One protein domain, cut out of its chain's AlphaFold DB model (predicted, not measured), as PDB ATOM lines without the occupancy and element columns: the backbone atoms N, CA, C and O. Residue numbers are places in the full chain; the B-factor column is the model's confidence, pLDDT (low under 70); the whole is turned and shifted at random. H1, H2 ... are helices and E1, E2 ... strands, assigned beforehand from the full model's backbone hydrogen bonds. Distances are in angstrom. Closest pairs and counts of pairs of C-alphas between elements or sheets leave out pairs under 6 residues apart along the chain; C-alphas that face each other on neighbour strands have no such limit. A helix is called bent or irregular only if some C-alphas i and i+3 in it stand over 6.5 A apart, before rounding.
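Overview. This is residues 37 to 201 of the 206 residues of an uncharacterized protein of BD1-7 clade bacterium (UniProt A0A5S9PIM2). What shape does the domain have? A long, twisted sheet runs the length of the domain, built on the long antiparallel strands E4, E5 and E6, with the short strand E1 beside one end of E4, E3 beside E1 on its side away from E4, and E2 beside the bent other end of E4. At the first end H3 covers one face and H4 lies over the opposite face, while H1 and H2 gather at the other end, by E2 and the last part of E4. What are its parts and size? The printed part has 165 residues, with four named helices and six named strands, which follow along the chain as E1, E2, H1, H2, H3, E3, H4, E4, E5 and E6; the class is mixed, helices and strands, and the sheet is branched at E4, with the pairs E1 and E3, E1 and E4, and E2 and E4 parallel and the pairs E4 and E5, and E5 and E6 antiparallel. It is loose, with a radius of gyration of the C-alphas of 19.0 A and spans of 51 by 34 by 22 A.

Arrangement. What stands beside the first strand? E1, residues 37 to 40, has E3, residues 98 to 101, on one side and E4, residues 137 to 153, on the other side, both parallel to it. N 38 and O 100 are 2.8 A apart and N 39 and O 139 2.9 A, within hydrogen-bond range. H3, residues 80 to 94, is over E1 and E3 at a height over the sheet of 7.9 A, with Val 38 and Lys 85 the closest C-alphas of E1 and H3, at 6.2 A. What comes at the bend of E4? E4 bends by 54 degrees at residue 148, and E2, residues 47 to 51, is parallel to it, with N 49 and O 148 2.7 A apart. H1, residues 56 to 65, and H2, residues 67 to 73, are on the sheet and meet only through their link; the closest C-alphas of E2 and H1 are those of Thr 48 and Asn 63, 7.7 A, and of E2 and H2 those of Tyr 47 and Thr 70, 5.3 A. What follows E3? H4, residues 127 to 133, is on the same face as H1 and on the opposite face from H3; the closest C-alphas of H4 and E4 are those of Lys 130 and Asp 137, 7.7 A. E4, E5, residues 162 to 173, and E6, residues 179 to 190, form a meander, each strand the antiparallel neighbour of the one before, in two hairpins, with N 142 and O 168 2.8 A apart and N 167 and O 185 3.0 A. How are the helix backbones? Each O i to N i+4 pair is within hydrogen-bond range in H1 and H2, against 8 of 11 in H3 and 2 of 3 in H4.

Along the chain. Where does the first strand begin? E1 begins at C-alpha 37, (-32.206, -11.060, -26.728). Which elements are long? H3 measures 21.3 A from first to last C-alpha, E4 44.8 A, E5 35.8 A and E6 32.7 A. Where does the last strand end? E6 ends at C-alpha 190, (-54.437, -25.469, -49.085).

Size, cuts and confidence. How far does it reach? The two C-alphas farthest apart, those of Leu 57 and Gly 96, are 55.7 A apart. Is it whole and confident? The printed part has no cut, and the link from E3 to H4, residues 102 to 126, is long. The mean pLDDT of the printed part is 92.7, and no printed residue is under 70.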
ATOM      1  N   GLY A  37     -31.724  -9.707 -26.992       97.88
ATOM      2  CA  GLY A  37     -32.206 -11.060 -26.728       97.88
ATOM      3  C   GLY A  37     -33.074 -11.574 -27.872       97.88
ATOM      4  O   GLY A  37     -33.890 -10.828 -28.407       97.88
ATOM      5  N   VAL A  38     -32.952 -12.851 -28.224       97.25
ATOM      6  CA  VAL A  38     -33.810 -13.510 -29.218       97.25
ATOM      7  C   VAL A  38     -34.476 -14.720 -28.587       97.25
ATOM      8  O   VAL A  38     -33.796 -15.622 -28.095       97.25
ATOM      9  N   VAL A  39     -35.807 -14.757 -28.627       95.12
ATOM     10  CA  VAL A  39     -36.602 -15.874 -28.116       95.12
ATOM     11  C   VAL A  39     -37.718 -16.250 -29.085       95.12
ATOM     12  O   VAL A  39     -38.402 -15.397 -29.653       95.12
ATOM     13  N   VAL A  40     -37.927 -17.555 -29.236       93.38
ATOM     14  CA  VAL A  40     -39.179 -18.120 -29.748       93.38
ATOM     15  C   VAL A  40     -39.945 -18.599 -28.522       93.38
ATOM     16  O   VAL A  40     -39.385 -19.320 -27.697       93.38
ATOM     17  N   SER A  41     -41.183 -18.138 -28.351       90.94
ATOM     18  CA  SER A  41     -42.016 -18.568 -27.229       90.94
ATOM     19  C   SER A  41     -42.235 -20.069 -27.259       90.94
ATOM     20  O   SER A  41     -42.108 -20.684 -28.319       90.94
ATOM     21  N   ARG A  42     -42.733 -20.617 -26.148       90.75
ATOM     22  CA  ARG A  42     -43.307 -21.959 -26.135       90.75
ATOM     23  C   ARG A  42     -44.170 -22.185 -27.361       90.75
ATOM     24  O   ARG A  42     -45.097 -21.414 -27.627       90.75
ATOM     25  N   ILE A  43     -43.821 -23.225 -28.100       88.88
ATOM     26  CA  ILE A  43     -44.541 -23.633 -29.290       88.88
ATOM     27  C   ILE A  43     -45.747 -24.453 -28.817       88.88
ATOM     28  O   ILE A  43     -45.564 -25.421 -28.075       88.88
ATOM     29  N   PRO A  44     -46.985 -24.054 -29.158       89.69
ATOM     30  CA  PRO A  44     -48.164 -24.815 -28.775       89.69
ATOM     31  C   PRO A  44     -48.225 -26.137 -29.548       89.69
ATOM     32  O   PRO A  44     -47.719 -26.231 -30.664       89.69
ATOM     33  N   GLU A  45     -48.910 -27.137 -28.989       90.88
ATOM     34  CA  GLU A  45     -49.223 -28.357 -29.739       90.88
ATOM     35  C   GLU A  45     -50.019 -28.028 -31.010       90.88
ATOM     36  O   GLU A  45     -50.952 -27.215 -30.990       90.88
ATOM     37  N   ALA A  46     -49.688 -28.705 -32.111       92.88
ATOM     38  CA  ALA A  46     -50.468 -28.625 -33.333       92.88
ATOM     39  C   ALA A  46     -51.867 -29.226 -33.134       92.88
ATOM     40  O   ALA A  46     -52.042 -30.269 -32.501       92.88
ATOM     41  N   TYR A  47     -52.886 -28.543 -33.661       94.69
ATOM     42  CA  TYR A  47     -54.285 -28.886 -33.402       94.69
ATOM     43  C   TYR A  47     -55.189 -28.685 -34.625       94.69
ATOM     44  O   TYR A  47     -54.846 -27.975 -35.570       94.69
ATOM     45  N   THR A  48     -56.379 -29.294 -34.594       95.19
ATOM     46  CA  THR A  48     -57.438 -29.096 -35.599       95.19
ATOM     47  C   THR A  48     -58.355 -27.931 -35.214       95.19
ATOM     48  O   THR A  48     -59.376 -28.072 -34.527       95.19
ATOM     49  N   HIS A  49     -58.000 -26.737 -35.675       95.88
ATOM     50  CA  HIS A  49     -58.744 -25.502 -35.446       95.88
ATOM     51  C   HIS A  49     -60.042 -25.468 -36.249       95.88
ATOM     52  O   HIS A  49     -60.159 -26.015 -37.348       95.88
ATOM     53  N   LYS A  50     -61.054 -24.808 -35.683       95.19
ATOM     54  CA  LYS A  50     -62.408 -24.769 -36.241       95.19
ATOM     55  C   LYS A  50     -62.876 -23.331 -36.330       95.19
ATOM     56  O   LYS A  50     -62.717 -22.562 -35.388       95.19
ATOM     57  N   THR A  51     -63.479 -22.983 -37.456       94.56
ATOM     58  CA  THR A  51     -64.082 -21.665 -37.682       94.56
ATOM     59  C   THR A  51     -65.515 -21.811 -38.190       94.56
ATOM     60  O   THR A  51     -65.927 -22.895 -38.600       94.56
ATOM     61  N   GLY A  52     -66.288 -20.727 -38.162       94.62
ATOM     62  CA  GLY A  52     -67.700 -20.716 -38.548       94.62
ATOM     63  C   GLY A  52     -68.668 -20.890 -37.375       94.62
ATOM     64  O   GLY A  52     -68.274 -20.950 -36.210       94.62
ATOM     65  N   GLY A  53     -69.965 -20.900 -37.687       94.44
ATOM     66  CA  GLY A  53     -71.038 -20.893 -36.692       94.44
ATOM     67  C   GLY A  53     -71.307 -22.285 -36.128       94.44
ATOM     68  O   GLY A  53     -71.857 -23.131 -36.828       94.44
ATOM     69  N   GLN A  54     -70.947 -22.509 -34.864       95.44
ATOM     70  CA  GLN A  54     -71.087 -23.799 -34.181       95.44
ATOM     71  C   GLN A  54     -71.638 -23.605 -32.766       95.44
ATOM     72  O   GLN A  54     -71.229 -22.683 -32.056       95.44
ATOM     73  N   GLY A  55     -72.548 -24.483 -32.340       95.75
ATOM     74  CA  GLY A  55     -72.915 -24.620 -30.935       95.75
ATOM     75  C   GLY A  55     -71.865 -25.415 -30.152       95.75
ATOM     76  O   GLY A  55     -71.037 -26.116 -30.727       95.75
ATOM     77  N   LEU A  56     -71.921 -25.358 -28.817       94.50
ATOM     78  CA  LEU A  56     -70.978 -26.091 -27.951       94.50
ATOM     79  C   LEU A  56     -70.976 -27.606 -28.216       94.50
ATOM     80  O   LEU A  56     -69.920 -28.234 -28.202       94.50
ATOM     81  N   LEU A  57     -72.153 -28.186 -28.477       96.62
ATOM     82  CA  LEU A  57     -72.278 -29.608 -28.800       96.62
ATOM     83  C   LEU A  57     -71.652 -29.941 -30.160       96.62
ATOM     84  O   LEU A  57     -70.967 -30.952 -30.281       96.62
ATOM     85  N   ASP A  58     -71.835 -29.073 -31.156       96.06
ATOM     86  CA  ASP A  58     -71.245 -29.255 -32.484       96.06
ATOM     87  C   ASP A  58     -69.718 -29.233 -32.407       96.06
ATOM     88  O   ASP A  58     -69.058 -30.090 -32.986       96.06
ATOM     89  N   VAL A  59     -69.151 -28.313 -31.618       94.31
ATOM     90  CA  VAL A  59     -67.701 -28.248 -31.375       94.31
ATOM     91  C   VAL A  59     -67.189 -29.551 -30.760       94.31
ATOM     92  O   VAL A  59     -66.151 -30.055 -31.187       94.31
ATOM     93  N   ALA A  60     -67.909 -30.125 -29.792       94.81
ATOM     94  CA  ALA A  60     -67.525 -31.395 -29.179       94.81
ATOM     95  C   ALA A  60     -67.544 -32.555 -30.189       94.81
ATOM     96  O   ALA A  60     -66.585 -33.324 -30.251       94.81
ATOM     97  N   ILE A  61     -68.590 -32.644 -31.017       95.50
ATOM     98  CA  ILE A  61     -68.698 -33.649 -32.086       95.50
ATOM     99  C   ILE A  61     -67.559 -33.472 -33.095       95.50
ATOM    100  O   ILE A  61     -66.838 -34.422 -33.389       95.50
ATOM    101  N   ASN A  62     -67.344 -32.249 -33.576       95.44
ATOM    102  CA  ASN A  62     -66.303 -31.948 -34.554       95.44
ATOM    103  C   ASN A  62     -64.898 -32.216 -33.996       95.44
ATOM    104  O   ASN A  62     -64.013 -32.615 -34.747       95.44
ATOM    105  N   ASN A  63     -64.662 -31.997 -32.697       94.38
ATOM    106  CA  ASN A  63     -63.398 -32.353 -32.044       94.38
ATOM    107  C   ASN A  63     -63.197 -33.870 -31.997       94.38
ATOM    108  O   ASN A  63     -62.102 -34.329 -32.294       94.38
ATOM    109  N   ALA A  64     -64.240 -34.638 -31.672       93.62
ATOM    110  CA  ALA A  64     -64.161 -36.097 -31.654       93.62
ATOM    111  C   ALA A  64     -63.863 -36.669 -33.049       93.62
ATOM    112  O   ALA A  64     -63.011 -37.540 -33.185       93.62
ATOM    113  N   VAL A  65     -64.515 -36.138 -34.089       93.38
ATOM    114  CA  VAL A  65     -64.283 -36.552 -35.485       93.38
ATOM    115  C   VAL A  65     -62.874 -36.189 -35.958       93.38
ATOM    116  O   VAL A  65     -62.251 -36.959 -36.676       93.38
ATOM    117  N   ALA A  66     -62.344 -35.037 -35.543       93.50
ATOM    118  CA  ALA A  66     -61.010 -34.582 -35.930       93.50
ATOM    119  C   ALA A  66     -59.868 -35.196 -35.090       93.50
ATOM    120  O   ALA A  66     -58.714 -34.793 -35.253       93.50
ATOM    121  N   GLY A  67     -60.173 -36.129 -34.181       93.69
ATOM    122  CA  GLY A  67     -59.211 -36.758 -33.269       93.69
ATOM    123  C   GLY A  67     -58.007 -37.376 -33.987       93.69
ATOM    124  O   GLY A  67     -56.897 -36.914 -33.741       93.69
ATOM    125  N   PRO A  68     -58.206 -38.313 -34.934       93.50
ATOM    126  CA  PRO A  68     -57.106 -38.956 -35.659       93.50
ATOM    127  C   PRO A  68     -56.170 -37.971 -36.379       93.50
ATOM    128  O   PRO A  68     -54.951 -38.068 -36.264       93.50
ATOM    129  N   VAL A  69     -56.733 -36.950 -37.039       92.88
ATOM    130  CA  VAL A  69     -55.946 -35.880 -37.678       92.88
ATOM    131  C   VAL A  69     -55.170 -35.072 -36.639       92.88
ATOM    132  O   VAL A  69     -54.012 -34.734 -36.852       92.88
ATOM    133  N   THR A  70     -55.787 -34.757 -35.500       94.31
ATOM    134  CA  THR A  70     -55.117 -34.032 -34.408       94.31
ATOM    135  C   THR A  70     -53.944 -34.836 -33.856       94.31
ATOM    136  O   THR A  70     -52.877 -34.278 -33.621       94.31
ATOM    137  N   ASP A  71     -54.132 -36.140 -33.671       94.31
ATOM    138  CA  ASP A  71     -53.085 -37.023 -33.171       94.31
ATOM    139  C   ASP A  71     -51.925 -37.125 -34.162       94.31
ATOM    140  O   ASP A  71     -50.777 -37.063 -33.738       94.31
ATOM    141  N   HIS A  72     -52.205 -37.167 -35.468       92.69
ATOM    142  CA  HIS A  72     -51.170 -37.077 -36.496       92.69
ATOM    143  C   HIS A  72     -50.418 -35.739 -36.459       92.69
ATOM    144  O   HIS A  72     -49.190 -35.737 -36.400       92.69
ATOM    145  N   LEU A  73     -51.124 -34.604 -36.415       92.69
ATOM    146  CA  LEU A  73     -50.497 -33.276 -36.377       92.69
ATOM    147  C   LEU A  73     -49.534 -33.110 -35.190       92.69
ATOM    148  O   LEU A  73     -48.525 -32.421 -35.305       92.69
ATOM    149  N   ARG A  74     -49.806 -33.757 -34.051       92.31
ATOM    150  CA  ARG A  74     -48.913 -33.755 -32.878       92.31
ATOM    151  C   ARG A  74     -47.606 -34.521 -33.082       92.31
ATOM    152  O   ARG A  74     -46.702 -34.374 -32.266       92.31
ATOM    153  N   THR A  75     -47.520 -35.358 -34.112       90.75
ATOM    154  CA  THR A  75     -46.296 -36.102 -34.453       90.75
ATOM    155  C   THR A  75     -45.359 -35.328 -35.372       90.75
ATOM    156  O   THR A  75     -44.237 -35.782 -35.587       90.75
ATOM    157  N   LEU A  76     -45.803 -34.182 -35.904       86.88
ATOM    158  CA  LEU A  76     -44.988 -33.355 -36.783       86.88
ATOM    159  C   LEU A  76     -43.772 -32.814 -36.032       86.88
ATOM    160  O   LEU A  76     -43.875 -32.360 -34.890       86.88
ATOM    161  N   ASP A  77     -42.625 -32.881 -36.698       82.69
ATOM    162  CA  ASP A  77     -41.373 -32.345 -36.189       82.69
ATOM    163  C   ASP A  77     -41.370 -30.817 -36.329       82.69
ATOM    164  O   ASP A  77     -41.638 -30.270 -37.398       82.69
ATOM    165  N   LEU A  78     -41.093 -30.129 -35.223       78.25
ATOM    166  CA  LEU A  78     -41.082 -28.670 -35.125       78.25
ATOM    167  C   LEU A  78     -39.659 -28.137 -34.890       78.25
ATOM    168  O   LEU A  78     -39.485 -26.965 -34.544       78.25
ATOM    169  N   ASP A  79     -38.634 -28.966 -35.092       76.50
ATOM    170  CA  ASP A  79     -37.231 -28.595 -34.895       76.50
ATOM    171  C   ASP A  79     -36.788 -27.435 -35.810       76.50
ATOM    172  O   ASP A  79     -35.895 -26.671 -35.443       76.50
ATOM    173  N   GLU A  80     -37.470 -27.191 -36.938       73.44
ATOM    174  CA  GLU A  80     -37.215 -26.035 -37.819       73.44
ATOM    175  C   GLU A  80     -37.347 -24.675 -37.099       73.44
ATOM    176  O   GLU A  80     -36.710 -23.687 -37.479       73.44
ATOM    177  N   PHE A  81     -38.125 -24.595 -36.012       74.50
ATOM    178  CA  PHE A  81     -38.224 -23.373 -35.206       74.50
ATOM    179  C   PHE A  81     -36.958 -23.091 -34.382       74.50
ATOM    180  O   PHE A  81     -36.726 -21.939 -33.998       74.50
ATOM    181  N   ALA A  82     -36.120 -24.097 -34.114       72.00
ATOM    182  CA  ALA A  82     -34.835 -23.891 -33.449       72.00
ATOM    183  C   ALA A  82     -33.883 -23.074 -34.337       72.00
ATOM    184  O   ALA A  82     -33.247 -22.129 -33.858       72.00
ATOM    185  N   ASP A  83     -33.868 -23.360 -35.639       84.69
ATOM    186  CA  ASP A  83     -33.058 -22.634 -36.620       84.69
ATOM    187  C   ASP A  83     -33.508 -21.178 -36.786       84.69
ATOM    188  O   ASP A  83     -32.684 -20.294 -37.045       84.69
ATOM    189  N   LEU A  84     -34.793 -20.882 -36.556       88.19
ATOM    190  CA  LEU A  84     -35.320 -19.519 -36.622       88.19
ATOM    191  C   LEU A  84     -34.657 -18.582 -35.600       88.19
ATOM    192  O   LEU A  84     -34.290 -17.460 -35.957       88.19
ATOM    193  N   LYS A  85     -34.462 -19.026 -34.347       90.94
ATOM    194  CA  LYS A  85     -33.779 -18.219 -33.311       90.94
ATOM    195  C   LYS A  85     -32.384 -17.817 -33.772       90.94
ATOM    196  O   LYS A  85     -32.002 -16.652 -33.666       90.94
ATOM    197  N   LYS A  86     -31.648 -18.789 -34.313       92.50
ATOM    198  CA  LYS A  86     -30.289 -18.590 -34.800       92.50
ATOM    199  C   LYS A  86     -30.255 -17.656 -36.005       92.50
ATOM    200  O   LYS A  86     -29.498 -16.698 -35.986       92.50
ATOM    201  N   MET A  87     -31.123 -17.864 -36.994       93.69
ATOM    202  CA  MET A  87     -31.208 -16.996 -38.175       93.69
ATOM    203  C   MET A  87     -31.476 -15.532 -37.802       93.69
ATOM    204  O   MET A  87     -30.885 -14.618 -38.378       93.69
ATOM    205  N   ILE A  88     -32.361 -15.298 -36.830       94.69
ATOM    206  CA  ILE A  88     -32.636 -13.951 -36.324       94.69
ATOM    207  C   ILE A  88     -31.395 -13.394 -35.621       94.69
ATOM    208  O   ILE A  88     -30.988 -12.279 -35.933       94.69
ATOM    209  N   ALA A  89     -30.779 -14.148 -34.708       95.19
ATOM    210  CA  ALA A  89     -29.588 -13.708 -33.979       95.19
ATOM    211  C   ALA A  89     -28.404 -13.397 -34.913       95.19
ATOM    212  O   ALA A  89     -27.747 -12.364 -34.756       95.19
ATOM    213  N   ASP A  90     -28.174 -14.230 -35.926       95.75
ATOM    214  CA  ASP A  90     -27.138 -14.021 -36.938       95.75
ATOM    215  C   ASP A  90     -27.369 -12.693 -37.672       95.75
ATOM    216  O   ASP A  90     -26.434 -11.915 -37.837       95.75
ATOM    217  N   ARG A  91     -28.624 -12.341 -37.990       94.50
ATOM    218  CA  ARG A  91     -28.947 -11.062 -38.638       94.50
ATOM    219  C   ARG A  91     -28.527  -9.845 -37.810       94.50
ATOM    220  O   ARG A  91     -27.983  -8.904 -38.372       94.50
ATOM    221  N   PHE A  92     -28.766  -9.827 -36.500       95.75
ATOM    222  CA  PHE A  92     -28.302  -8.717 -35.649       95.75
ATOM    223  C   PHE A  92     -26.774  -8.730 -35.498       95.75
ATOM    224  O   PHE A  92     -26.133  -7.680 -35.581       95.75
ATOM    225  N   THR A  93     -26.183  -9.919 -35.366       95.69
ATOM    226  CA  THR A  93     -24.729 -10.100 -35.250       95.69
ATOM    227  C   THR A  93     -23.989  -9.609 -36.499       95.69
ATOM    228  O   THR A  93     -22.976  -8.920 -36.377       95.69
ATOM    229  N   ASP A  94     -24.527  -9.859 -37.695       95.56
ATOM    230  CA  ASP A  94     -23.994  -9.375 -38.978       95.56
ATOM    231  C   ASP A  94     -24.002  -7.839 -39.079       95.56
ATOM    232  O   ASP A  94     -23.171  -7.244 -39.772       95.56
ATOM    233  N   HIS A  95     -24.903  -7.178 -38.347       94.50
ATOM    234  CA  HIS A  95     -24.940  -5.721 -38.199       94.50
ATOM    235  C   HIS A  95     -24.038  -5.195 -37.062       94.50
ATOM    236  O   HIS A  95     -23.922  -3.980 -36.873       94.50
ATOM    237  N   GLY A  96     -23.325  -6.078 -36.358       95.38
ATOM    238  CA  GLY A  96     -22.400  -5.737 -35.278       95.38
ATOM    239  C   GLY A  96     -23.074  -5.474 -33.932       95.38
ATOM    240  O   GLY A  96     -22.464  -4.813 -33.096       95.38
ATOM    241  N   ILE A  97     -24.302  -5.958 -33.743       96.75
ATOM    242  CA  ILE A  97     -25.063  -5.876 -32.492       96.75
ATOM    243  C   ILE A  97     -24.841  -7.175 -31.706       96.75
ATOM    244  O   ILE A  97     -24.936  -8.265 -32.272       96.75
ATOM    245  N   GLU A  98     -24.539  -7.080 -30.409       96.69
ATOM    246  CA  GLU A  98     -24.380  -8.267 -29.559       96.69
ATOM    247  C   GLU A  98     -25.729  -8.975 -29.370       96.69
ATOM    248  O   GLU A  98     -26.738  -8.335 -29.065       96.69
ATOM    249  N   THR A  99     -25.756 -10.303 -29.514       97.25
ATOM    250  CA  THR A  99     -26.983 -11.097 -29.391       97.25
ATOM    251  C   THR A  99     -26.904 -12.176 -28.318       97.25
ATOM    252  O   THR A  99     -25.858 -12.775 -28.070       97.25
ATOM    253  N   VAL A 100     -28.045 -12.445 -27.681       97.56
ATOM    254  CA  VAL A 100     -28.233 -13.548 -26.732       97.56
ATOM    255  C   VAL A 100     -29.408 -14.392 -27.189       97.56
ATOM    256  O   VAL A 100     -30.555 -13.946 -27.151       97.56
ATOM    257  N   ILE A 101     -29.143 -15.636 -27.583       95.75
ATOM    258  CA  ILE A 101     -30.208 -16.613 -27.817       95.75
ATOM    259  C   ILE A 101     -30.725 -17.090 -26.460       95.75
ATOM    260  O   ILE A 101     -29.971 -17.599 -25.629       95.75
ATOM    261  N   ILE A 102     -32.023 -16.915 -26.232       95.06
ATOM    262  CA  ILE A 102     -32.705 -17.389 -25.033       95.06
ATOM    263  C   ILE A 102     -33.216 -18.802 -25.319       95.06
ATOM    264  O   ILE A 102     -34.182 -18.996 -26.055       95.06
ATOM    265  N   GLU A 103     -32.537 -19.793 -24.741       91.81
ATOM    266  CA  GLU A 103     -32.887 -21.213 -24.905       91.81
ATOM    267  C   GLU A 103     -34.015 -21.679 -23.983       91.81
ATOM    268  O   GLU A 103     -34.574 -22.756 -24.177       91.81
ATOM    269  N   GLU A 104     -34.350 -20.882 -22.968       91.75
ATOM    270  CA  GLU A 104     -35.458 -21.184 -22.073       91.75
ATOM    271  C   GLU A 104     -36.790 -21.188 -22.830       91.75
ATOM    272  O   GLU A 104     -37.095 -20.279 -23.600       91.75
ATOM    273  N   ASP A 105     -37.611 -22.196 -22.544       89.38
ATOM    274  CA  ASP A 105     -38.974 -22.301 -23.045       89.38
ATOM    275  C   ASP A 105     -39.904 -21.336 -22.287       89.38
ATOM    276  O   ASP A 105     -40.442 -21.656 -21.219       89.38
ATOM    277  N   ILE A 106     -40.052 -20.115 -22.814       91.81
ATOM    278  CA  ILE A 106     -40.854 -19.058 -22.187       91.81
ATOM    279  C   ILE A 106     -42.283 -19.073 -22.728       91.81
ATOM    280  O   ILE A 106     -42.541 -18.812 -23.905       91.81
ATOM    281  N   ASP A 107     -43.239 -19.260 -21.823       91.56
ATOM    282  CA  ASP A 107     -44.653 -19.074 -22.117       91.56
ATOM    283  C   ASP A 107     -45.059 -17.600 -21.963       91.56
ATOM    284  O   ASP A 107     -45.434 -17.132 -20.884       91.56
ATOM    285  N   ILE A 108     -44.995 -16.866 -23.075       91.19
ATOM    286  CA  ILE A 108     -45.340 -15.439 -23.148       91.19
ATOM    287  C   ILE A 108     -46.772 -15.159 -22.670       91.19
ATOM    288  O   ILE A 108     -47.043 -14.078 -22.142       91.19
ATOM    289  N   SER A 109     -47.697 -16.117 -22.809       87.62
ATOM    290  CA  SER A 109     -49.096 -15.929 -22.408       87.62
ATOM    291  C   SER A 109     -49.246 -15.738 -20.894       87.62
ATOM    292  O   SER A 109     -50.139 -15.011 -20.449       87.62
ATOM    293  N   THR A 110     -48.318 -16.313 -20.123       91.62
ATOM    294  CA  THR A 110     -48.288 -16.282 -18.654       91.62
ATOM    295  C   THR A 110     -47.578 -15.060 -18.078       91.62
ATOM    296  O   THR A 110     -47.692 -14.796 -16.879       91.62
ATOM    297  N   LEU A 111     -46.865 -14.295 -18.912       93.19
ATOM    298  CA  LEU A 111     -46.214 -13.065 -18.475       93.19
ATOM    299  C   LEU A 111     -47.257 -12.013 -18.069       93.19
ATOM    300  O   LEU A 111     -48.340 -11.960 -18.673       93.19
ATOM    301  N   PRO A 112     -46.943 -11.163 -17.073       95.00
ATOM    302  CA  PRO A 112     -47.818 -10.070 -16.681       95.00
ATOM    303  C   PRO A 112     -48.053  -9.109 -17.849       95.00
ATOM    304  O   PRO A 112     -47.194  -8.925 -18.710       95.00
ATOM    305  N   ASP A 113     -49.230  -8.492 -17.871       94.88
ATOM    306  CA  ASP A 113     -49.539  -7.442 -18.838       94.88
ATOM    307  C   ASP A 113     -48.950  -6.098 -18.378       94.88
ATOM    308  O   ASP A 113     -48.858  -5.809 -17.178       94.88
ATOM    309  N   THR A 114     -48.588  -5.246 -19.331       92.81
ATOM    310  CA  THR A 114     -48.195  -3.861 -19.060       92.81
ATOM    311  C   THR A 114     -49.406  -3.025 -18.651       92.81
ATOM    312  O   THR A 114     -50.529  -3.250 -19.098       92.81
ATOM    313  N   GLN A 115     -49.177  -1.973 -17.862       90.06
ATOM    314  CA  GLN A 115     -50.205  -0.947 -17.616       90.06
ATOM    315  C   GLN A 115     -50.354   0.034 -18.795       90.06
ATOM    316  O   GLN A 115     -51.299   0.820 -18.849       90.06
ATOM    317  N   ILE A 116     -49.416  -0.009 -19.746       88.62
ATOM    318  CA  ILE A 116     -49.424   0.808 -20.956       88.62
ATOM    319  C   ILE A 116     -50.440   0.212 -21.933       88.62
ATOM    320  O   ILE A 116     -50.303  -0.931 -22.359       88.62
ATOM    321  N   SER A 117     -51.466   0.991 -22.275       81.56
ATOM    322  CA  SER A 117     -52.510   0.604 -23.240       81.56
ATOM    323  C   SER A 117     -52.385   1.330 -24.585       81.56
ATOM    324  O   SER A 117     -53.205   1.132 -25.486       81.56
ATOM    325  N   GLU A 118     -51.363   2.174 -24.726       86.00
ATOM    326  CA  GLU A 118     -51.104   2.955 -25.930       86.00
ATOM    327  C   GLU A 118     -50.630   2.075 -27.096       86.00
ATOM    328  O   GLU A 118     -50.009   1.025 -26.924       86.00
ATOM    329  N   LYS A 119     -50.929   2.516 -28.324       85.12
ATOM    330  CA  LYS A 119     -50.404   1.869 -29.532       85.12
ATOM    331  C   LYS A 119     -48.889   2.056 -29.602       85.12
ATOM    332  O   LYS A 119     -48.386   3.101 -29.213       85.12
ATOM    333  N   GLY A 120     -48.195   1.074 -30.176       89.06
ATOM    334  CA  GLY A 120     -46.737   1.121 -30.314       89.06
ATOM    335  C   GLY A 120     -45.980   0.649 -29.075       89.06
ATOM    336  O   GLY A 120     -44.764   0.756 -29.057       89.06
ATOM    337  N   PHE A 121     -46.669   0.087 -28.079       92.62
ATOM    338  CA  PHE A 121     -46.053  -0.532 -26.908       92.62
ATOM    339  C   PHE A 121     -46.426  -2.011 -26.807       92.62
ATOM    340  O   PHE A 121     -47.504  -2.441 -27.236       92.62
ATOM    341  N   ALA A 122     -45.512  -2.808 -26.260       93.12
ATOM    342  CA  ALA A 122     -45.745  -4.209 -25.968       93.12
ATOM    343  C   ALA A 122     -46.838  -4.350 -24.903       93.12
ATOM    344  O   ALA A 122     -46.832  -3.645 -23.904       93.12
ATOM    345  N   LYS A 123     -47.762  -5.295 -25.109       92.75
ATOM    346  CA  LYS A 123     -48.838  -5.596 -24.146       92.75
ATOM    347  C   LYS A 123     -48.366  -6.424 -22.951       92.75
ATOM    348  O   LYS A 123     -49.022  -6.434 -21.918       92.75
ATOM    349  N   LYS A 124     -47.287  -7.185 -23.138       94.31
ATOM    350  CA  LYS A 124     -46.673  -8.041 -22.122       94.31
ATOM    351  C   LYS A 124     -45.472  -7.331 -21.527       94.31
ATOM    352  O   LYS A 124     -44.724  -6.669 -22.245       94.31
ATOM    353  N   ASP A 125     -45.300  -7.479 -20.223       94.31
ATOM    354  CA  ASP A 125     -44.150  -6.958 -19.510       94.31
ATOM    355  C   ASP A 125     -42.993  -7.965 -19.573       94.31
ATOM    356  O   ASP A 125     -43.030  -9.041 -18.971       94.31
ATOM    357  N   TYR A 126     -41.958  -7.588 -20.321       94.81
ATOM    358  CA  TYR A 126     -40.741  -8.372 -20.521       94.81
ATOM    359  C   TYR A 126     -39.579  -7.923 -19.618       94.81
ATOM    360  O   TYR A 126     -38.471  -8.443 -19.751       94.81
ATOM    361  N   SER A 127     -39.793  -6.987 -18.684       92.69
ATOM    362  CA  SER A 127     -38.717  -6.373 -17.881       92.69
ATOM    363  C   SER A 127     -37.908  -7.391 -17.070       92.69
ATOM    364  O   SER A 127     -36.716  -7.206 -16.821       92.69
ATOM    365  N   SER A 128     -38.531  -8.503 -16.670       93.69
ATOM    366  CA  SER A 128     -37.846  -9.595 -15.966       93.69
ATOM    367  C   SER A 128     -36.737 -10.236 -16.811       93.69
ATOM    368  O   SER A 128     -35.727 -10.687 -16.265       93.69
ATOM    369  N   LEU A 129     -36.885 -10.226 -18.139       95.38
ATOM    370  CA  LEU A 129     -35.930 -10.801 -19.083       95.38
ATOM    371  C   LEU A 129     -34.699  -9.908 -19.262       95.38
ATOM    372  O   LEU A 129     -33.596 -10.442 -19.363       95.38
ATOM    373  N   LYS A 130     -34.857  -8.576 -19.180       95.38
ATOM    374  CA  LYS A 130     -33.742  -7.610 -19.211       95.38
ATOM    375  C   LYS A 130     -32.673  -7.953 -18.182       95.38
ATOM    376  O   LYS A 130     -31.513  -8.157 -18.521       95.38
ATOM    377  N   THR A 131     -33.077  -8.070 -16.917       93.12
ATOM    378  CA  THR A 131     -32.130  -8.334 -15.820       93.12
ATOM    379  C   THR A 131     -31.575  -9.756 -15.888       93.12
ATOM    380  O   THR A 131     -30.389  -9.963 -15.641       93.12
ATOM    381  N   LYS A 132     -32.420 -10.737 -16.230       96.31
ATOM    382  CA  LYS A 132     -32.028 -12.152 -16.285       96.31
ATOM    383  C   LYS A 132     -30.975 -12.420 -17.361       96.31
ATOM    384  O   LYS A 132     -30.029 -13.158 -17.096       96.31
ATOM    385  N   TYR A 133     -31.138 -11.824 -18.541       97.19
ATOM    386  CA  TYR A 133     -30.297 -12.090 -19.710       97.19
ATOM    387  C   TYR A 133     -29.299 -10.973 -20.030       97.19
ATOM    388  O   TYR A 133     -28.457 -11.161 -20.904       97.19
ATOM    389  N   GLN A 134     -29.345  -9.853 -19.298       96.88
ATOM    390  CA  GLN A 134     -28.508  -8.670 -19.527       96.88
ATOM    391  C   GLN A 134     -28.644  -8.166 -20.968       96.88
ATOM    392  O   GLN A 134     -27.661  -8.073 -21.694       96.88
ATOM    393  N   ILE A 135     -29.884  -7.916 -21.380       97.75
ATOM    394  CA  ILE A 135     -30.259  -7.465 -22.726       97.75
ATOM    395  C   ILE A 135     -31.005  -6.133 -22.632       97.75
ATOM    396  O   ILE A 135     -31.698  -5.878 -21.646       97.75
ATOM    397  N   ASP A 136     -30.889  -5.303 -23.656       97.31
ATOM    398  CA  ASP A 136     -31.563  -4.008 -23.744       97.31
ATOM    399  C   ASP A 136     -32.853  -4.102 -24.541       97.31
ATOM    400  O   ASP A 136     -33.866  -3.538 -24.131       97.31
ATOM    401  N   ASP A 137     -32.826  -4.873 -25.627       97.62
ATOM    402  CA  ASP A 137     -33.987  -5.120 -26.470       97.62
ATOM    403  C   ASP A 137     -34.259  -6.622 -26.585       97.62
ATOM    404  O   ASP A 137     -33.383  -7.467 -26.371       97.62
ATOM    405  N   LEU A 138     -35.492  -6.966 -26.942       98.00
ATOM    406  CA  LEU A 138     -35.940  -8.345 -27.074       98.00
ATOM    407  C   LEU A 138     -36.694  -8.557 -28.382       98.00
ATOM    408  O   LEU A 138     -37.745  -7.953 -28.607       98.00
ATOM    409  N   VAL A 139     -36.208  -9.487 -29.197       97.44
ATOM    410  CA  VAL A 139     -36.990 -10.093 -30.271       97.44
ATOM    411  C   VAL A 139     -37.766 -11.276 -29.711       97.44
ATOM    412  O   VAL A 139     -37.175 -12.254 -29.254       97.44
ATOM    413  N   VAL A 140     -39.091 -11.202 -29.788       96.00
ATOM    414  CA  VAL A 140     -39.999 -12.302 -29.445       96.00
ATOM    415  C   VAL A 140     -40.706 -12.768 -30.702       96.00
ATOM    416  O   VAL A 140     -41.436 -11.994 -31.323       96.00
ATOM    417  N   ILE A 141     -40.564 -14.048 -31.032       94.75
ATOM    418  CA  ILE A 141     -41.457 -14.738 -31.961       94.75
ATOM    419  C   ILE A 141     -42.434 -15.569 -31.139       94.75
ATOM    420  O   ILE A 141     -42.069 -16.585 -30.557       94.75
ATOM    421  N   HIS A 142     -43.684 -15.126 -31.068       94.00
ATOM    422  CA  HIS A 142     -44.736 -15.819 -30.345       94.00
ATOM    423  C   HIS A 142     -45.611 -16.623 -31.304       94.00
ATOM    424  O   HIS A 142     -46.339 -16.042 -32.110       94.00
ATOM    425  N   VAL A 143     -45.551 -17.951 -31.218       91.81
ATOM    426  CA  VAL A 143     -46.436 -18.831 -31.990       91.81
ATOM    427  C   VAL A 143     -47.749 -18.990 -31.232       91.81
ATOM    428  O   VAL A 143     -47.773 -19.487 -30.110       91.81
ATOM    429  N   VAL A 144     -48.842 -18.531 -31.835       92.81
ATOM    430  CA  VAL A 144     -50.172 -18.483 -31.207       92.81
ATOM    431  C   VAL A 144     -50.960 -19.754 -31.501       92.81
ATOM    432  O   VAL A 144     -51.651 -20.275 -30.630       92.81
ATOM    433  N   ALA A 145     -50.887 -20.240 -32.739       93.06
ATOM    434  CA  ALA A 145     -51.588 -21.439 -33.171       93.06
ATOM    435  C   ALA A 145     -50.863 -22.087 -34.348       93.06
ATOM    436  O   ALA A 145     -50.336 -21.394 -35.218       93.06
ATOM    437  N   MET A 146     -50.896 -23.416 -34.399       93.31
ATOM    438  CA  MET A 146     -50.468 -24.186 -35.561       93.31
ATOM    439  C   MET A 146     -51.307 -25.458 -35.732       93.31
ATOM    440  O   MET A 146     -52.052 -25.843 -34.821       93.31
ATOM    441  N   GLY A 147     -51.187 -26.099 -36.890       93.94
ATOM    442  CA  GLY A 147     -51.865 -27.345 -37.238       93.94
ATOM    443  C   GLY A 147     -52.737 -27.160 -38.471       93.94
ATOM    444  O   GLY A 147     -52.278 -26.630 -39.480       93.94
ATOM    445  N   SER A 148     -54.004 -27.559 -38.393       95.19
ATOM    446  CA  SER A 148     -54.960 -27.370 -39.483       95.19
ATOM    447  C   SER A 148     -56.127 -26.486 -39.073       95.19
ATOM    448  O   SER A 148     -56.438 -26.351 -37.893       95.19
ATOM    449  N   VAL A 149     -56.801 -25.869 -40.039       96.19
ATOM    450  CA  VAL A 149     -58.053 -25.143 -39.823       96.19
ATOM    451  C   VAL A 149     -59.107 -25.595 -40.817       96.19
ATOM    452  O   VAL A 149     -58.834 -25.750 -42.007       96.19
ATOM    453  N   ARG A 150     -60.332 -25.794 -40.334       95.31
ATOM    454  CA  ARG A 150     -61.477 -26.180 -41.162       95.31
ATOM    455  C   ARG A 150     -62.727 -25.395 -40.774       95.31
ATOM    456  O   ARG A 150     -62.948 -25.086 -39.600       95.31
ATOM    457  N   SER A 151     -63.530 -25.027 -41.768       96.06
ATOM    458  CA  SER A 151     -64.770 -24.268 -41.566       96.06
ATOM    459  C   SER A 151     -65.978 -25.188 -41.388       96.06
ATOM    460  O   SER A 151     -66.036 -26.252 -42.007       96.06
ATOM    461  N   TYR A 152     -66.931 -24.776 -40.547       96.69
ATOM    462  CA  TYR A 152     -68.131 -25.542 -40.206       96.69
ATOM    463  C   TYR A 152     -69.393 -24.671 -40.103       96.69
ATOM    464  O   TYR A 152     -69.341 -23.495 -39.724       96.69
ATOM    465  N   TYR A 153     -70.543 -25.298 -40.354       96.94
ATOM    466  CA  TYR A 153     -71.871 -24.816 -39.971       96.94
ATOM    467  C   TYR A 153     -72.584 -25.913 -39.166       96.94
ATOM    468  O   TYR A 153     -72.992 -26.940 -39.713       96.94
ATOM    469  N   GLY A 154     -72.676 -25.730 -37.847       95.62
ATOM    470  CA  GLY A 154     -72.987 -26.825 -36.924       95.62
ATOM    471  C   GLY A 154     -71.912 -27.918 -36.984       95.62
ATOM    472  O   GLY A 154     -70.718 -27.627 -36.998       95.62
ATOM    473  N   PHE A 155     -72.311 -29.187 -37.057       92.62
ATOM    474  CA  PHE A 155     -71.382 -30.316 -37.228       92.62
ATOM    475  C   PHE A 155     -71.030 -30.620 -38.699       92.62
ATOM    476  O   PHE A 155     -70.356 -31.605 -38.992       92.62
ATOM    477  N   ILE A 156     -71.501 -29.804 -39.650       95.06
ATOM    478  CA  ILE A 156     -71.280 -30.031 -41.082       95.06
ATOM    479  C   ILE A 156     -70.044 -29.239 -41.529       95.06
ATOM    480  O   ILE A 156     -70.054 -28.008 -41.413       95.06
ATOM    481  N   PRO A 157     -68.987 -29.894 -42.047       94.00
ATOM    482  CA  PRO A 157     -67.844 -29.183 -42.601       94.00
ATOM    483  C   PRO A 157     -68.231 -28.450 -43.890       94.00
ATOM    484  O   PRO A 157     -68.951 -28.981 -44.734       94.00
ATOM    485  N   THR A 158     -67.718 -27.233 -44.054       95.50
ATOM    486  CA  THR A 158     -67.964 -26.372 -45.223       95.50
ATOM    487  C   THR A 158     -66.718 -26.114 -46.069       95.50
ATOM    488  O   THR A 158     -66.792 -25.412 -47.074       95.50
ATOM    489  N   SER A 159     -65.573 -26.672 -45.679       93.31
ATOM    490  CA  SER A 159     -64.330 -26.662 -46.455       93.31
ATOM    491  C   SER A 159     -63.541 -27.943 -46.223       93.31
ATOM    492  O   SER A 159     -63.818 -28.673 -45.271       93.31
ATOM    493  N   ASP A 160     -62.514 -28.166 -47.031       93.25
ATOM    494  CA  ASP A 160     -61.401 -29.047 -46.677       93.25
ATOM    495  C   ASP A 160     -60.544 -28.418 -45.558       93.25
ATOM    496  O   ASP A 160     -60.670 -27.209 -45.291       93.25
ATOM    497  N   PRO A 161     -59.750 -29.220 -44.823       93.25
ATOM    498  CA  PRO A 161     -58.750 -28.687 -43.915       93.25
ATOM    499  C   PRO A 161     -57.657 -27.949 -44.690       93.25
ATOM    500  O   PRO A 161     -57.294 -28.316 -45.805       93.25
ATOM    501  N   LYS A 162     -57.118 -26.909 -44.063       95.12
ATOM    502  CA  LYS A 162     -55.975 -26.137 -44.555       95.12
ATOM    503  C   LYS A 162     -54.876 -26.168 -43.513       95.12
ATOM    504  O   LYS A 162     -55.198 -26.083 -42.328       95.12
ATOM    505  N   GLY A 163     -53.615 -26.215 -43.927       93.81
ATOM    506  CA  GLY A 163     -52.495 -25.922 -43.037       93.81
ATOM    507  C   GLY A 163     -52.684 -24.536 -42.430       93.81
ATOM    508  O   GLY A 163     -53.104 -23.609 -43.124       93.81
ATOM    509  N   TYR A 164     -52.447 -24.396 -41.133       94.69
ATOM    510  CA  TYR A 164     -52.756 -23.196 -40.372       94.69
ATOM    511  C   TYR A 164     -51.595 -22.828 -39.468       94.69
ATOM    512  O   TYR A 164     -51.135 -23.647 -38.677       94.69
ATOM    513  N   PHE A 165     -51.154 -21.579 -39.564       93.06
ATOM    514  CA  PHE A 165     -50.098 -21.039 -38.724       93.06
ATOM    515  C   PHE A 165     -50.416 -19.596 -38.352       93.06
ATOM    516  O   PHE A 165     -50.736 -18.773 -39.215       93.06
ATOM    517  N   VAL A 166     -50.333 -19.290 -37.060       95.00
ATOM    518  CA  VAL A 166     -50.520 -17.950 -36.509       95.00
ATOM    519  C   VAL A 166     -49.344 -17.621 -35.617       95.00
ATOM    520  O   VAL A 166     -49.085 -18.321 -34.636       95.00
ATOM    521  N   ALA A 167     -48.674 -16.518 -35.922       93.75
ATOM    522  CA  ALA A 167     -47.549 -16.052 -35.137       93.75
ATOM    523  C   ALA A 167     -47.482 -14.531 -35.050       93.75
ATOM    524  O   ALA A 167     -48.094 -13.781 -35.810       93.75
ATOM    525  N   ALA A 168     -46.703 -14.090 -34.079       93.69
ATOM    526  CA  ALA A 168     -46.523 -12.713 -33.699       93.69
ATOM    527  C   ALA A 168     -45.028 -12.451 -33.475       93.69
ATOM    528  O   ALA A 168     -44.489 -12.839 -32.444       93.69
ATOM    529  N   GLY A 169     -44.355 -11.787 -34.416       94.62
ATOM    530  CA  GLY A 169     -42.978 -11.318 -34.232       94.62
ATOM    531  C   GLY A 169     -42.922  -9.880 -33.724       94.62
ATOM    532  O   GLY A 169     -43.581  -9.019 -34.304       94.62
ATOM    533  N   ARG A 170     -42.170  -9.602 -32.656       95.31
ATOM    534  CA  ARG A 170     -41.998  -8.267 -32.051       95.31
ATOM    535  C   ARG A 170     -40.526  -7.998 -31.755       95.31
ATOM    536  O   ARG A 170     -39.830  -8.926 -31.365       95.31
ATOM    537  N   LEU A 171     -40.094  -6.744 -31.864       97.12
ATOM    538  CA  LEU A 171     -38.855  -6.229 -31.273       97.12
ATOM    539  C   LEU A 171     -39.253  -5.165 -30.252       97.12
ATOM    540  O   LEU A 171     -39.963  -4.219 -30.597       97.12
ATOM    541  N   VAL A 172     -38.834  -5.351 -29.007       96.56
ATOM    542  CA  VAL A 172     -39.270  -4.550 -27.862       96.56
ATOM    543  C   VAL A 172     -38.060  -3.898 -27.209       96.56
ATOM    544  O   VAL A 172     -37.129  -4.611 -26.847       96.56
ATOM    545  N   ASP A 173     -38.100  -2.584 -27.010       95.81
ATOM    546  CA  ASP A 173     -37.178  -1.891 -26.107       95.81
ATOM    547  C   ASP A 173     -37.596  -2.184 -24.659       95.81
ATOM    548  O   ASP A 173     -38.742  -1.939 -24.270       95.81
ATOM    549  N   LEU A 174     -36.701  -2.762 -23.856       96.38
ATOM    550  CA  LEU A 174     -37.038  -3.215 -22.504       96.38
ATOM    551  C   LEU A 174     -36.961  -2.108 -21.441       96.38
ATOM    552  O   LEU A 174     -37.337  -2.368 -20.299       96.38
ATOM    553  N   ASP A 175     -36.488  -0.900 -21.769       93.62
ATOM    554  CA  ASP A 175     -36.504   0.241 -20.840       93.62
ATOM    555  C   ASP A 175     -37.870   0.923 -20.780       93.62
ATOM    556  O   ASP A 175     -38.261   1.442 -19.731       93.62
ATOM    557  N   ASN A 176     -38.596   0.944 -21.899       93.19
ATOM    558  CA  ASN A 176     -39.866   1.667 -22.016       93.19
ATOM    559  C   ASN A 176     -41.007   0.865 -22.665       93.19
ATOM    560  O   ASN A 176     -42.092   1.415 -22.865       93.19
ATOM    561  N   HIS A 177     -40.772  -0.407 -23.000       94.56
ATOM    562  CA  HIS A 177     -41.722  -1.321 -23.644       94.56
ATOM    563  C   HIS A 177     -42.163  -0.897 -25.048       94.56
ATOM    564  O   HIS A 177     -43.175  -1.400 -25.545       94.56
ATOM    565  N   ALA A 178     -41.446   0.013 -25.708       94.00
ATOM    566  CA  ALA A 178     -41.769   0.435 -27.064       94.00
ATOM    567  C   ALA A 178     -41.568  -0.714 -28.060       94.00
ATOM    568  O   ALA A 178     -40.593  -1.464 -28.000       94.00
ATOM    569  N   LEU A 179     -42.492  -0.841 -29.008       94.75
ATOM    570  CA  LEU A 179     -42.361  -1.729 -30.155       94.75
ATOM    571  C   LEU A 179     -41.517  -1.035 -31.216       94.75
ATOM    572  O   LEU A 179     -41.995  -0.151 -31.925       94.75
ATOM    573  N   LEU A 180     -40.275  -1.482 -31.340       94.88
ATOM    574  CA  LEU A 180     -39.348  -1.053 -32.384       94.88
ATOM    575  C   LEU A 180     -39.657  -1.739 -33.724       94.88
ATOM    576  O   LEU A 180     -39.333  -1.216 -34.784       94.88
ATOM    577  N   TRP A 181     -40.293  -2.912 -33.669       94.81
ATOM    578  CA  TRP A 181     -40.853  -3.618 -34.819       94.81
ATOM    579  C   TRP A 181     -41.988  -4.539 -34.379       94.81
ATOM    580  O   TRP A 181     -41.973  -5.084 -33.268       94.81
ATOM    581  N   TYR A 182     -42.968  -4.749 -35.255       93.88
ATOM    582  CA  TYR A 182     -43.933  -5.829 -35.084       93.88
ATOM    583  C   TYR A 182     -44.538  -6.295 -36.404       93.88
ATOM    584  O   TYR A 182     -44.835  -5.495 -37.291       93.88
ATOM    585  N   HIS A 183     -44.799  -7.600 -36.479       91.75
ATOM    586  CA  HIS A 183     -45.469  -8.246 -37.601       91.75
ATOM    587  C   HIS A 183     -46.367  -9.397 -37.149       91.75
ATOM    588  O   HIS A 183     -45.924 -10.303 -36.437       91.75
ATOM    589  N   ASP A 184     -47.628  -9.380 -37.571       92.25
ATOM    590  CA  ASP A 184     -48.610 -10.423 -37.266       92.25
ATOM    591  C   ASP A 184     -48.795 -11.275 -38.508       92.25
ATOM    592  O   ASP A 184     -49.046 -10.753 -39.594       92.25
ATOM    593  N   GLU A 185     -48.694 -12.586 -38.343       92.50
ATOM    594  CA  GLU A 185     -48.774 -13.525 -39.444       92.50
ATOM    595  C   GLU A 185     -49.920 -14.503 -39.213       92.50
ATOM    596  O   GLU A 185     -50.023 -15.130 -38.159       92.50
ATOM    597  N   VAL A 186     -50.782 -14.631 -40.221       94.56
ATOM    598  CA  VAL A 186     -51.828 -15.649 -40.293       94.56
ATOM    599  C   VAL A 186     -51.723 -16.276 -41.671       94.56
ATOM    600  O   VAL A 186     -52.121 -15.676 -42.671       94.56
ATOM    601  N   ARG A 187     -51.194 -17.494 -41.727       93.88
ATOM    602  CA  ARG A 187     -51.087 -18.271 -42.959       93.88
ATOM    603  C   ARG A 187     -52.109 -19.395 -42.959       93.88
ATOM    604  O   ARG A 187     -52.279 -20.104 -41.968       93.88
ATOM    605  N   GLN A 188     -52.769 -19.547 -44.103       94.62
ATOM    606  CA  GLN A 188     -53.566 -20.716 -44.442       94.62
ATOM    607  C   GLN A 188     -53.066 -21.267 -45.773       94.62
ATOM    608  O   GLN A 188     -52.990 -20.517 -46.747       94.62
ATOM    609  N   ILE A 189     -52.714 -22.546 -45.801       92.88
ATOM    610  CA  ILE A 189     -52.176 -23.220 -46.985       92.88
ATOM    611  C   ILE A 189     -53.129 -24.354 -47.350       92.88
ATOM    612  O   ILE A 189     -53.487 -25.163 -46.498       92.88
ATOM    613  N   GLU A 190     -53.582 -24.384 -48.601       93.56
ATOM    614  CA  GLU A 190     -54.437 -25.469 -49.085       93.56
ATOM    615  C   GLU A 190     -53.658 -26.784 -49.092       93.56
ATOM    616  O   GLU A 190     -52.497 -26.829 -49.512       93.56
ATOM    617  N   VAL A 191     -54.311 -27.859 -48.661       90.62
ATOM    618  CA  VAL A 191     -53.745 -29.202 -48.770       90.62
ATOM    619  C   VAL A 191     -53.761 -29.615 -50.238       90.62
ATOM    620  O   VAL A 191     -54.775 -29.482 -50.923       90.62
ATOM    621  N   THR A 192     -52.617 -30.073 -50.742       86.25
ATOM    622  CA  THR A 192     -52.504 -30.550 -52.123       86.25
ATOM    623  C   THR A 192     -52.712 -32.060 -52.145       86.25
ATOM    624  O   THR A 192     -51.930 -32.783 -51.542       86.25
ATOM    625  N   GLY A 193     -53.730 -32.531 -52.869       86.25
ATOM    626  CA  GLY A 193     -54.088 -33.953 -52.927       86.25
ATOM    627  C   GLY A 193     -55.179 -34.342 -51.929       86.25
ATOM    628  O   GLY A 193     -55.790 -33.480 -51.294       86.25
ATOM    629  N   ASP A 194     -55.448 -35.644 -51.825       88.94
ATOM    630  CA  ASP A 194     -56.429 -36.171 -50.876       88.94
ATOM    631  C   ASP A 194     -55.883 -36.045 -49.452       88.94
ATOM    632  O   ASP A 194     -54.774 -36.474 -49.155       88.94
ATOM    633  N   TRP A 195     -56.641 -35.424 -48.554       88.50
ATOM    634  CA  TRP A 195     -56.197 -35.225 -47.173       88.50
ATOM    635  C   TRP A 195     -56.686 -36.330 -46.232       88.50
ATOM    636  O   TRP A 195     -56.057 -36.571 -45.211       88.50
ATOM    637  N   ASP A 196     -57.806 -36.987 -46.551       88.38
ATOM    638  CA  ASP A 196     -58.470 -37.976 -45.689       88.38
ATOM    639  C   ASP A 196     -57.929 -39.388 -45.962       88.38
ATOM    640  O   ASP A 196     -58.608 -40.246 -46.522       88.38
ATOM    641  N   GLN A 197     -56.648 -39.580 -45.639       86.50
ATOM    642  CA  GLN A 197     -55.884 -40.803 -45.905       86.50
ATOM    643  C   GLN A 197     -55.317 -41.379 -44.600       86.50
ATOM    644  O   GLN A 197     -54.104 -41.400 -44.375       86.50
ATOM    645  N   GLU A 198     -56.202 -41.788 -43.688       87.12
ATOM    646  CA  GLU A 198     -55.814 -42.306 -42.367       87.12
ATOM    647  C   GLU A 198     -54.910 -43.549 -42.462       87.12
ATOM    648  O   GLU A 198     -53.949 -43.687 -41.705       87.12
ATOM    649  N   ASP A 199     -55.167 -44.434 -43.426       87.62
ATOM    650  CA  ASP A 199     -54.407 -45.663 -43.673       87.62
ATOM    651  C   ASP A 199     -52.971 -45.416 -44.164       87.62
ATOM    652  O   ASP A 199     -52.101 -46.272 -43.987       87.62
ATOM    653  N   GLU A 200     -52.708 -44.229 -44.708       85.56
ATOM    654  CA  GLU A 200     -51.393 -43.778 -45.173       85.56
ATOM    655  C   GLU A 200     -50.734 -42.769 -44.217       85.56
ATOM    656  O   GLU A 200     -49.702 -42.192 -44.552       85.56
ATOM    657  N   GLN A 201     -51.291 -42.575 -43.015       84.62
ATOM    658  CA  GLN A 201     -50.818 -41.593 -42.028       84.62
ATOM    659  C   GLN A 201     -50.855 -40.150 -42.549       84.62
ATOM    660  O   GLN A 201     -49.939 -39.381 -42.279       84.62
TER     661      GLN A 201